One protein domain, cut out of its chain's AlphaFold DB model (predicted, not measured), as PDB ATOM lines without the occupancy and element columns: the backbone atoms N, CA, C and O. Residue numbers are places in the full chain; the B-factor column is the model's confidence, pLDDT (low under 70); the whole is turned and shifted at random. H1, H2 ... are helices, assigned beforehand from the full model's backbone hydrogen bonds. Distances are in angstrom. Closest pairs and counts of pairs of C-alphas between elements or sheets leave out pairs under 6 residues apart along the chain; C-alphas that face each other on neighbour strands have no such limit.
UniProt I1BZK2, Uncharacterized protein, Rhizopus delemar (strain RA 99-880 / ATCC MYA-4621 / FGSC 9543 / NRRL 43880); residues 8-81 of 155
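This is residues 8 to 81 of the 155 residues of an uncharacterized protein of Rhizopus delemar (strain RA 99-880 / ATCC MYA-4621 / FGSC 9543 / NRRL 43880) (UniProt I1BZK2). What does the model look like? A lopsided helical hairpin makes the body: the short helix H3 folds back along the last part of the long helix H2, while the short helix H1 sticks out beyond the first end of H2 and most of H4, residues 68 to 79, sticks out away from the hairpin. What is it made of? The printed part has 74 residues with four named helices, H1, H2, H3 and H4 in that order along the chain, and no named strand; the class is all helix. How is it spread in space? It is extended, with a radius of gyration of the C-alphas of 18.1 A, and its outline is flat, spanning 53 by 40 by 20 A.

How does the longest helix meet its partner? H2, residues 21 to 41, touches H3, residues 47 to 58, with its residues 33 to 40 alone; their closest C-alphas, of Thr 40 and Lys 50, are 4.9 A apart. They form a helical hairpin, running opposite ways at a shallow tilt of 32 degrees. Which helices touch no other? H1, residues 8 to 15, is apart from H2 and from H3. H4, residues 64 to 79, is apart from H1 and H3, and only just apart from H2, with closest C-alphas 8.3 A apart. What do the backbone atoms show? In H1, H2, H3 and H4 every O i to N i+4 pair is within hydrogen-bond range.

Where is the longest helix? H2 has 21 residues and measures 30.8 A from C-alpha 21 at (-17.835, 37.969, 25.089) to C-alpha 41 at (-28.420, 58.413, 45.488). How long are the others? H4 measures 23.4 A from first to last C-alpha, H3 16.5 A and H1 10.4 A. Where do the first and last helices lie? H1 begins with C-alpha 8 at (-0.422, 25.131, 25.219), and H4 ends with C-alpha 79 at (-19.320, 46.653, 2.928).

How large is it? The two C-alphas farthest apart, those of Gln 8 and Asn 47, are 54.8 A apart. Without the stretches that stand free, residues 8 to 21, 43 to 48 and 68 to 81, the body has 40 residues and spans 32 by 16 by 10 A. Is the printed part unbroken? The printed part has no cut, and the links H1 to H2, H2 to H3 and H3 to H4 are tight, with 5 residues each. Where is confidence low? The mean pLDDT of the printed part is 79.8, and residues 12 to 23 and 74 to 81 are under 70.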
ATOM      1  N   GLN A   8       0.065  23.945  25.931       73.00
ATOM      2  CA  GLN A   8      -0.422  25.131  25.219       73.00
ATOM      3  C   GLN A   8      -1.915  25.380  25.446       73.00
ATOM      4  O   GLN A   8      -2.296  26.522  25.678       73.00
ATOM      5  N   LEU A   9      -2.750  24.334  25.438       70.06
ATOM      6  CA  LEU A   9      -4.184  24.461  25.730       70.06
ATOM      7  C   LEU A   9      -4.428  24.944  27.159       70.06
ATOM      8  O   LEU A   9      -5.159  25.906  27.362       70.06
ATOM      9  N   LYS A  10      -3.745  24.346  28.140       76.62
ATOM     10  CA  LYS A  10      -3.892  24.718  29.553       76.62
ATOM     11  C   LYS A  10      -3.380  26.135  29.827       76.62
ATOM     12  O   LYS A  10      -4.013  26.893  30.558       76.62
ATOM     13  N   TYR A  11      -2.267  26.518  29.198       75.62
ATOM     14  CA  TYR A  11      -1.749  27.884  29.244       75.62
ATOM     15  C   TYR A  11      -2.740  28.870  28.618       75.62
ATOM     16  O   TYR A  11      -3.068  29.878  29.240       75.62
ATOM     17  N   PHE A  12      -3.275  28.561  27.434       67.44
ATOM     18  CA  PHE A  12      -4.269  29.390  26.757       67.44
ATOM     19  C   PHE A  12      -5.540  29.557  27.602       67.44
ATOM     20  O   PHE A  12      -5.954  30.685  27.842       67.44
ATOM     21  N   GLU A  13      -6.102  28.478  28.147       64.00
ATOM     22  CA  GLU A  13      -7.271  28.522  29.039       64.00
ATOM     23  C   GLU A  13      -7.002  29.332  30.317       64.00
ATOM     24  O   GLU A  13      -7.852  30.116  30.735       64.00
ATOM     25  N   SER A  14      -5.806  29.209  30.907       66.06
ATOM     26  CA  SER A  14      -5.431  29.957  32.117       66.06
ATOM     27  C   SER A  14      -5.209  31.455  31.874       66.06
ATOM     28  O   SER A  14      -5.470  32.265  32.760       66.06
ATOM     29  N   THR A  15      -4.768  31.836  30.671       63.88
ATOM     30  CA  THR A  15      -4.411  33.225  30.324       63.88
ATOM     31  C   THR A  15      -5.506  33.962  29.548       63.88
ATOM     32  O   THR A  15      -5.554  35.187  29.578       63.88
ATOM     33  N   HIS A  16      -6.421  33.239  28.895       60.59
ATOM     34  CA  HIS A  16      -7.514  33.784  28.075       60.59
ATOM     35  C   HIS A  16      -8.909  33.511  28.675       60.59
ATOM     36  O   HIS A  16      -9.924  33.652  27.990       60.59
ATOM     37  N   ASN A  17      -8.982  33.179  29.972       58.31
ATOM     38  CA  ASN A  17     -10.226  32.875  30.703       58.31
ATOM     39  C   ASN A  17     -11.258  34.034  30.696       58.31
ATOM     40  O   ASN A  17     -12.447  33.845  30.966       58.31
ATOM     41  N   ASN A  18     -10.815  35.243  30.336       55.69
ATOM     42  CA  ASN A  18     -11.618  36.467  30.351       55.69
ATOM     43  C   ASN A  18     -12.411  36.768  29.070       55.69
ATOM     44  O   ASN A  18     -13.016  37.831  28.981       55.69
ATOM     45  N   ILE A  19     -12.462  35.880  28.071       54.88
ATOM     46  CA  ILE A  19     -13.021  36.259  26.755       54.88
ATOM     47  C   ILE A  19     -14.173  35.349  26.319       54.88
ATOM     48  O   ILE A  19     -14.361  35.050  25.142       54.88
ATOM     49  N   SER A  20     -15.057  34.979  27.248       58.28
ATOM     50  CA  SER A  20     -16.445  34.817  26.815       58.28
ATOM     51  C   SER A  20     -17.020  36.219  26.656       58.28
ATOM     52  O   SER A  20     -17.356  36.869  27.644       58.28
ATOM     53  N   LYS A  21     -17.163  36.691  25.410       57.31
ATOM     54  CA  LYS A  21     -17.835  37.969  25.089       57.31
ATOM     55  C   LYS A  21     -19.192  38.108  25.798       57.31
ATOM     56  O   LYS A  21     -19.674  39.211  26.000       57.31
ATOM     57  N   PHE A  22     -19.813  36.991  26.179       58.47
ATOM     58  CA  PHE A  22     -21.073  36.956  26.914       58.47
ATOM     59  C   PHE A  22     -20.929  37.278  28.402       58.47
ATOM     60  O   PHE A  22     -21.781  37.986  28.928       58.47
ATOM     61  N   LYS A  23     -19.845  36.830  29.054       62.06
ATOM     62  CA  LYS A  23     -19.518  37.256  30.424       62.06
ATOM     63  C   LYS A  23     -19.309  38.773  30.468       62.06
ATOM     64  O   LYS A  23     -19.807  39.423  31.378       62.06
ATOM     65  N   LEU A  24     -18.690  39.331  29.422       76.38
ATOM     66  CA  LEU A  24     -18.486  40.772  29.284       76.38
ATOM     67  C   LEU A  24     -19.809  41.552  29.159       76.38
ATOM     68  O   LEU A  24     -19.958  42.578  29.801       76.38
ATOM     69  N   VAL A  25     -20.796  41.068  28.393       79.69
ATOM     70  CA  VAL A  25     -22.096  41.765  28.250       79.69
ATOM     71  C   VAL A  25     -22.889  41.780  29.559       79.69
ATOM     72  O   VAL A  25     -23.420  42.820  29.929       79.69
ATOM     73  N   ALA A  26     -22.956  40.650  30.267       81.62
ATOM     74  CA  ALA A  26     -23.652  40.584  31.553       81.62
ATOM     75  C   ALA A  26     -22.976  41.466  32.616       81.62
ATOM     76  O   ALA A  26     -23.657  42.095  33.421       81.62
ATOM     77  N   GLN A  27     -21.643  41.535  32.594       84.94
ATOM     78  CA  GLN A  27     -20.881  42.433  33.453       84.94
ATOM     79  C   GLN A  27     -21.149  43.902  33.117       84.94
ATOM     80  O   GLN A  27     -21.519  44.648  34.010       84.94
ATOM     81  N   ILE A  28     -21.083  44.288  31.838       84.88
ATOM     82  CA  ILE A  28     -21.407  45.653  31.392       84.88
ATOM     83  C   ILE A  28     -22.815  46.057  31.837       84.88
ATOM     84  O   ILE A  28     -23.013  47.177  32.289       84.88
ATOM     85  N   GLN A  29     -23.795  45.155  31.719       88.06
ATOM     86  CA  GLN A  29     -25.155  45.442  32.167       88.06
ATOM     87  C   GLN A  29     -25.211  45.697  33.676       88.06
ATOM     88  O   GLN A  29     -25.855  46.650  34.103       88.06
ATOM     89  N   ARG A  30     -24.534  44.863  34.473       89.69
ATOM     90  CA  ARG A  30     -24.479  45.024  35.929       89.69
ATOM     91  C   ARG A  30     -23.800  46.333  36.326       89.69
ATOM     92  O   ARG A  30     -24.336  47.049  37.160       89.69
ATOM     93  N   ASP A  31     -22.647  46.627  35.735       90.31
ATOM     94  CA  ASP A  31     -21.877  47.837  36.030       90.31
ATOM     95  C   ASP A  31     -22.702  49.083  35.671       90.31
ATOM     96  O   ASP A  31     -22.845  49.985  36.486       90.31
ATOM     97  N   TYR A  32     -23.377  49.065  34.517       91.50
ATOM     98  CA  TYR A  32     -24.292  50.131  34.113       91.50
ATOM     99  C   TYR A  32     -25.473  50.320  35.079       91.50
ATOM    100  O   TYR A  32     -25.788  51.449  35.450       91.50
ATOM    101  N   ASP A  33     -26.133  49.237  35.505       92.56
ATOM    102  CA  ASP A  33     -27.236  49.322  36.471       92.56
ATOM    103  C   ASP A  33     -26.749  49.866  37.832       92.56
ATOM    104  O   ASP A  33     -27.446  50.670  38.456       92.56
ATOM    105  N   ASN A  34     -25.540  49.484  38.266       94.50
ATOM    106  CA  ASN A  34     -24.911  50.000  39.483       94.50
ATOM    107  C   ASN A  34     -24.613  51.500  39.382       94.50
ATOM    108  O   ASN A  34     -24.937  52.241  40.309       94.50
ATOM    109  N   ASP A  35     -24.051  51.952  38.259       94.12
ATOM    110  CA  ASP A  35     -23.753  53.365  38.016       94.12
ATOM    111  C   ASP A  35     -25.033  54.209  38.046       94.12
ATOM    112  O   ASP A  35     -25.077  55.267  38.676       94.12
ATOM    113  N   LEU A  36     -26.114  53.724  37.424       94.62
ATOM    114  CA  LEU A  36     -27.411  54.396  37.477       94.62
ATOM    115  C   LEU A  36     -27.961  54.462  38.905       94.62
ATOM    116  O   LEU A  36     -28.464  55.508  39.314       94.62
ATOM    117  N   HIS A  37     -27.849  53.377  39.676       94.94
ATOM    118  CA  HIS A  37     -28.257  53.371  41.081       94.94
ATOM    119  C   HIS A  37     -27.451  54.373  41.905       94.94
ATOM    120  O   HIS A  37     -28.022  55.146  42.675       94.94
ATOM    121  N   TRP A  38     -26.137  54.410  41.705       96.38
ATOM    122  CA  TRP A  38     -25.257  55.360  42.366       96.38
ATOM    123  C   TRP A  38     -25.666  56.808  42.063       96.38
ATOM    124  O   TRP A  38     -25.869  57.584  42.994       96.38
ATOM    125  N   ILE A  39     -25.917  57.149  40.793       92.06
ATOM    126  CA  ILE A  39     -26.378  58.489  40.385       92.06
ATOM    127  C   ILE A  39     -27.680  58.887  41.095       92.06
ATOM    128  O   ILE A  39     -27.828  60.038  41.507       92.06
ATOM    129  N   THR A  40     -28.623  57.955  41.270       94.06
ATOM    130  CA  THR A  40     -29.907  58.261  41.931       94.06
ATOM    131  C   THR A  40     -29.760  58.629  43.410       94.06
ATOM    132  O   THR A  40     -30.602  59.353  43.940       94.06
ATOM    133  N   GLN A  41     -28.680  58.190  44.062       95.31
ATOM    134  CA  GLN A  41     -28.420  58.413  45.488       95.31
ATOM    135  C   GLN A  41     -27.628  59.697  45.774       95.31
ATOM    136  O   GLN A  41     -27.584  60.141  46.918       95.31
ATOM    137  N   LEU A  42     -27.012  60.313  44.759       94.69
ATOM    138  CA  LEU A  42     -26.207  61.525  44.931       94.69
ATOM    139  C   LEU A  42     -27.084  62.735  45.264       94.69
ATOM    140  O   LEU A  42     -27.946  63.115  44.476       94.69
ATOM    141  N   GLU A  43     -26.848  63.390  46.397       91.94
ATOM    142  CA  GLU A  43     -27.651  64.539  46.842       91.94
ATOM    143  C   GLU A  43     -27.569  65.725  45.865       91.94
ATOM    144  O   GLU A  43     -28.598  66.290  45.498       91.94
ATOM    145  N   GLU A  44     -26.371  65.999  45.347       94.06
ATOM    146  CA  GLU A  44     -26.047  67.131  44.464       94.06
ATOM    147  C   GLU A  44     -26.685  67.048  43.068       94.06
ATOM    148  O   GLU A  44     -26.777  68.047  42.353       94.06
ATOM    149  N   VAL A  45     -27.127  65.859  42.652       93.56
ATOM    150  CA  VAL A  45     -27.672  65.649  41.309       93.56
ATOM    151  C   VAL A  45     -29.118  66.165  41.238       93.56
ATOM    152  O   VAL A  45     -29.964  65.730  42.032       93.56
ATOM    153  N   PRO A  46     -29.452  67.033  40.260       96.44
ATOM    154  CA  PRO A  46     -30.813  67.508  40.043       96.44
ATOM    155  C   PRO A  46     -31.838  66.375  39.909       96.44
ATOM    156  O   PRO A  46     -31.595  65.366  39.242       96.44
ATOM    157  N   ASN A  47     -33.036  66.580  40.463       93.81
ATOM    158  CA  ASN A  47     -34.120  65.587  40.428       93.81
ATOM    159  C   ASN A  47     -34.503  65.159  39.004       93.81
ATOM    160  O   ASN A  47     -34.900  64.019  38.788       93.81
ATOM    161  N   THR A  48     -34.346  66.037  38.014       94.69
ATOM    162  CA  THR A  48     -34.571  65.710  36.598       94.69
ATOM    163  C   THR A  48     -33.650  64.592  36.109       94.69
ATOM    164  O   THR A  48     -34.106  63.677  35.427       94.69
ATOM    165  N   ILE A  49     -32.376  64.621  36.506       93.56
ATOM    166  CA  ILE A  49     -31.382  63.602  36.154       93.56
ATOM    167  C   ILE A  49     -31.660  62.305  36.917       93.56
ATOM    168  O   ILE A  49     -31.623  61.231  36.320       93.56
ATOM    169  N   LYS A  50     -32.024  62.389  38.202       94.31
ATOM    170  CA  LYS A  50     -32.419  61.214  39.001       94.31
ATOM    171  C   LYS A  50     -33.631  60.503  38.400       94.31
ATOM    172  O   LYS A  50     -33.613  59.289  38.224       94.31
ATOM    173  N   ASN A  51     -34.652  61.261  38.004       93.69
ATOM    174  CA  ASN A  51     -35.845  60.722  37.352       93.69
ATOM    175  C   ASN A  51     -35.505  60.050  36.018       93.69
ATOM    176  O   ASN A  51     -36.033  58.981  35.708       93.69
ATOM    177  N   TYR A  52     -34.591  60.641  35.247       94.38
ATOM    178  CA  TYR A  52     -34.096  60.031  34.019       94.38
ATOM    179  C   TYR A  52     -33.333  58.724  34.289       94.38
ATOM    180  O   TYR A  52     -33.594  57.719  33.630       94.38
ATOM    181  N   ALA A  53     -32.458  58.693  35.296       93.94
ATOM    182  CA  ALA A  53     -31.751  57.481  35.706       93.94
ATOM    183  C   ALA A  53     -32.724  56.375  36.159       93.94
ATOM    184  O   ALA A  53     -32.610  55.239  35.703       93.94
ATOM    185  N   HIS A  54     -33.751  56.704  36.951       92.75
ATOM    186  CA  HIS A  54     -34.817  55.762  37.307       92.75
ATOM    187  C   HIS A  54     -35.565  55.222  36.082       92.75
ATOM    188  O   HIS A  54     -35.832  54.022  35.997       92.75
ATOM    189  N   ALA A  55     -35.869  56.078  35.103       94.00
ATOM    190  CA  ALA A  55     -36.499  55.646  33.861       94.00
ATOM    191  C   ALA A  55     -35.608  54.669  33.071       94.00
ATOM    192  O   ALA A  55     -36.116  53.704  32.496       94.00
ATOM    193  N   LEU A  56     -34.287  54.876  33.068       92.81
ATOM    194  CA  LEU A  56     -33.327  53.975  32.424       92.81
ATOM    195  C   LEU A  56     -33.201  52.627  33.145       92.81
ATOM    196  O   LEU A  56     -33.151  51.597  32.472       92.81
ATOM    197  N   ILE A  57     -33.219  52.612  34.482       92.25
ATOM    198  CA  ILE A  57     -33.207  51.376  35.286       92.25
ATOM    199  C   ILE A  57     -34.420  50.498  34.942       92.25
ATOM    200  O   ILE A  57     -34.273  49.291  34.723       92.25
ATOM    201  N   ASN A  58     -35.599  51.120  34.842       90.00
ATOM    202  CA  ASN A  58     -36.872  50.448  34.567       90.00
ATOM    203  C   ASN A  58     -37.046  50.034  33.099       90.00
ATOM    204  O   ASN A  58     -37.961  49.280  32.766       90.00
ATOM    205  N   LYS A  59     -36.196  50.528  32.198       90.31
ATOM    206  CA  LYS A  59     -36.276  50.194  30.780       90.31
ATOM    207  C   LYS A  59     -35.730  48.790  30.530       90.31
ATOM    208  O   LYS A  59     -34.674  48.411  31.035       90.31
ATOM    209  N   ASN A  60     -36.411  48.041  29.665       84.56
ATOM    210  CA  ASN A  60     -35.929  46.735  29.225       84.56
ATOM    211  C   ASN A  60     -34.595  46.864  28.485       84.56
ATOM    212  O   ASN A  60     -34.470  47.584  27.488       84.56
ATOM    213  N   LYS A  61     -33.599  46.122  28.974       85.00
ATOM    214  CA  LYS A  61     -32.269  46.060  28.380       85.00
ATOM    215  C   LYS A  61     -32.318  45.235  27.087       85.00
ATOM    216  O   LYS A  61     -33.061  44.254  27.010       85.00
ATOM    217  N   PRO A  62     -31.560  45.614  26.042       83.44
ATOM    218  CA  PRO A  62     -31.590  44.906  24.770       83.44
ATOM    219  C   PRO A  62     -31.091  43.470  24.936       83.44
ATOM    220  O   PRO A  62     -30.038  43.222  25.524       83.44
ATOM    221  N   SER A  63     -31.822  42.516  24.361       83.06
ATOM    222  CA  SER A  63     -31.425  41.114  24.416       83.06
ATOM    223  C   SER A  63     -30.141  40.860  23.621       83.06
ATOM    224  O   SER A  63     -29.799  41.553  22.655       83.06
ATOM    225  N   LYS A  64     -29.449  39.779  23.978       78.62
ATOM    226  CA  LYS A  64     -28.256  39.288  23.276       78.62
ATOM    227  C   LYS A  64     -28.476  39.112  21.767       78.62
ATOM    228  O   LYS A  64     -27.563  39.365  20.982       78.62
ATOM    229  N   ALA A  65     -29.671  38.683  21.360       80.38
ATOM    230  CA  ALA A  65     -30.030  38.537  19.952       80.38
ATOM    231  C   ALA A  65     -30.096  39.898  19.240       80.38
ATOM    232  O   ALA A  65     -29.518  40.055  18.163       80.38
ATOM    233  N   ILE A  66     -30.710  40.899  19.878       83.56
ATOM    234  CA  ILE A  66     -30.806  42.271  19.357       83.56
ATOM    235  C   ILE A  66     -29.410  42.893  19.219       83.56
ATOM    236  O   ILE A  66     -29.090  43.467  18.176       83.56
ATOM    237  N   LEU A  67     -28.546  42.718  20.223       83.06
ATOM    238  CA  LEU A  67     -27.166  43.214  20.183       83.06
ATOM    239  C   LEU A  67     -26.374  42.605  19.015       83.06
ATOM    240  O   LEU A  67     -25.739  43.334  18.248       83.06
ATOM    241  N   LYS A  68     -26.463  41.282  18.818       81.19
ATOM    242  CA  LYS A  68     -25.824  40.599  17.680       81.19
ATOM    243  C   LYS A  68     -26.363  41.090  16.334       81.19
ATOM    244  O   LYS A  68     -25.575  41.331  15.418       81.19
ATOM    245  N   ALA A  69     -27.678  41.267  16.213       81.31
ATOM    246  CA  ALA A  69     -28.305  41.765  14.991       81.31
ATOM    247  C   ALA A  69     -27.843  43.193  14.650       81.31
ATOM    248  O   ALA A  69     -27.533  43.483  13.493       81.31
ATOM    249  N   ASN A  70     -27.724  44.072  15.648       80.56
ATOM    250  CA  ASN A  70     -27.227  45.434  15.454       80.56
ATOM    251  C   ASN A  70     -25.760  45.447  15.005       80.56
ATOM    252  O   ASN A  70     -25.431  46.121  14.028       80.56
ATOM    253  N   MET A  71     -24.891  44.638  15.622       76.31
ATOM    254  CA  MET A  71     -23.501  44.498  15.165       76.31
ATOM    255  C   MET A  71     -23.418  44.034  13.703       76.31
ATOM    256  O   MET A  71     -22.657  44.600  12.916       76.31
ATOM    257  N   ALA A  72     -24.236  43.054  13.309       75.06
ATOM    258  CA  ALA A  72     -24.273  42.553  11.935       75.06
ATOM    259  C   ALA A  72     -24.722  43.627  10.923       75.06
ATOM    260  O   ALA A  72     -24.130  43.741   9.847       75.06
ATOM    261  N   LYS A  73     -25.710  44.464  11.281       71.06
ATOM    262  CA  LYS A  73     -26.162  45.602  10.457       71.06
ATOM    263  C   LYS A  73     -25.058  46.639  10.221       71.06
ATOM    264  O   LYS A  73     -24.969  47.203   9.132       71.06
ATOM    265  N   HIS A  74     -24.202  46.901  11.209       59.84
ATOM    266  CA  HIS A  74     -23.088  47.841  11.041       59.84
ATOM    267  C   HIS A  74     -21.978  47.287  10.135       59.84
ATOM    268  O   HIS A  74     -21.402  48.036   9.346       59.84
ATOM    269  N   ILE A  75     -21.711  45.980  10.192       60.69
ATOM    270  CA  ILE A  75     -20.723  45.324   9.319       60.69
ATOM    271  C   ILE A  75     -21.190  45.341   7.857       60.69
ATOM    272  O   ILE A  75     -20.406  45.653   6.960       60.69
ATOM    273  N   SER A  76     -22.471  45.062   7.601       58.91
ATOM    274  CA  SER A  76     -23.019  45.081   6.241       58.91
ATOM    275  C   SER A  76     -23.116  46.492   5.652       58.91
ATOM    276  O   SER A  76     -22.842  46.665   4.466       58.91
ATOM    277  N   LYS A  77     -23.406  47.522   6.466       59.88
ATOM    278  CA  LYS A  77     -23.343  48.931   6.028       59.88
ATOM    279  C   LYS A  77     -21.941  49.349   5.572       59.88
ATOM    280  O   LYS A  77     -21.830  50.067   4.586       59.88
ATOM    281  N   ARG A  78     -20.879  48.883   6.243       56.34
ATOM    282  CA  ARG A  78     -19.494  49.182   5.834       56.34
ATOM    283  C   ARG A  78     -19.126  48.548   4.493       56.34
ATOM    284  O   ARG A  78     -18.454  49.192   3.703       56.34
ATOM    285  N   ARG A  79     -19.603  47.331   4.208       54.06
ATOM    286  CA  ARG A  79     -19.320  46.653   2.928       54.06
ATOM    287  C   ARG A  79     -19.949  47.353   1.722       54.06
ATOM    288  O   ARG A  79     -19.308  47.447   0.688       54.06
ATOM    289  N   LYS A  80     -21.148  47.924   1.875       55.09
ATOM    290  CA  LYS A  80     -21.829  48.646   0.782       55.09
ATOM    291  C   LYS A  80     -21.131  49.943   0.346       55.09
ATOM    292  O   LYS A  80     -21.428  50.444  -0.726       55.09
ATOM    293  N   MET A  81     -20.230  50.494   1.161       54.00
ATOM    294  CA  MET A  81     -19.495  51.729   0.846       54.00
ATOM    295  C   MET A  81     -18.190  51.471   0.075       54.00
ATOM    296  O   MET A  81     -17.575  52.417  -0.400       54.00
TER     297      MET A  81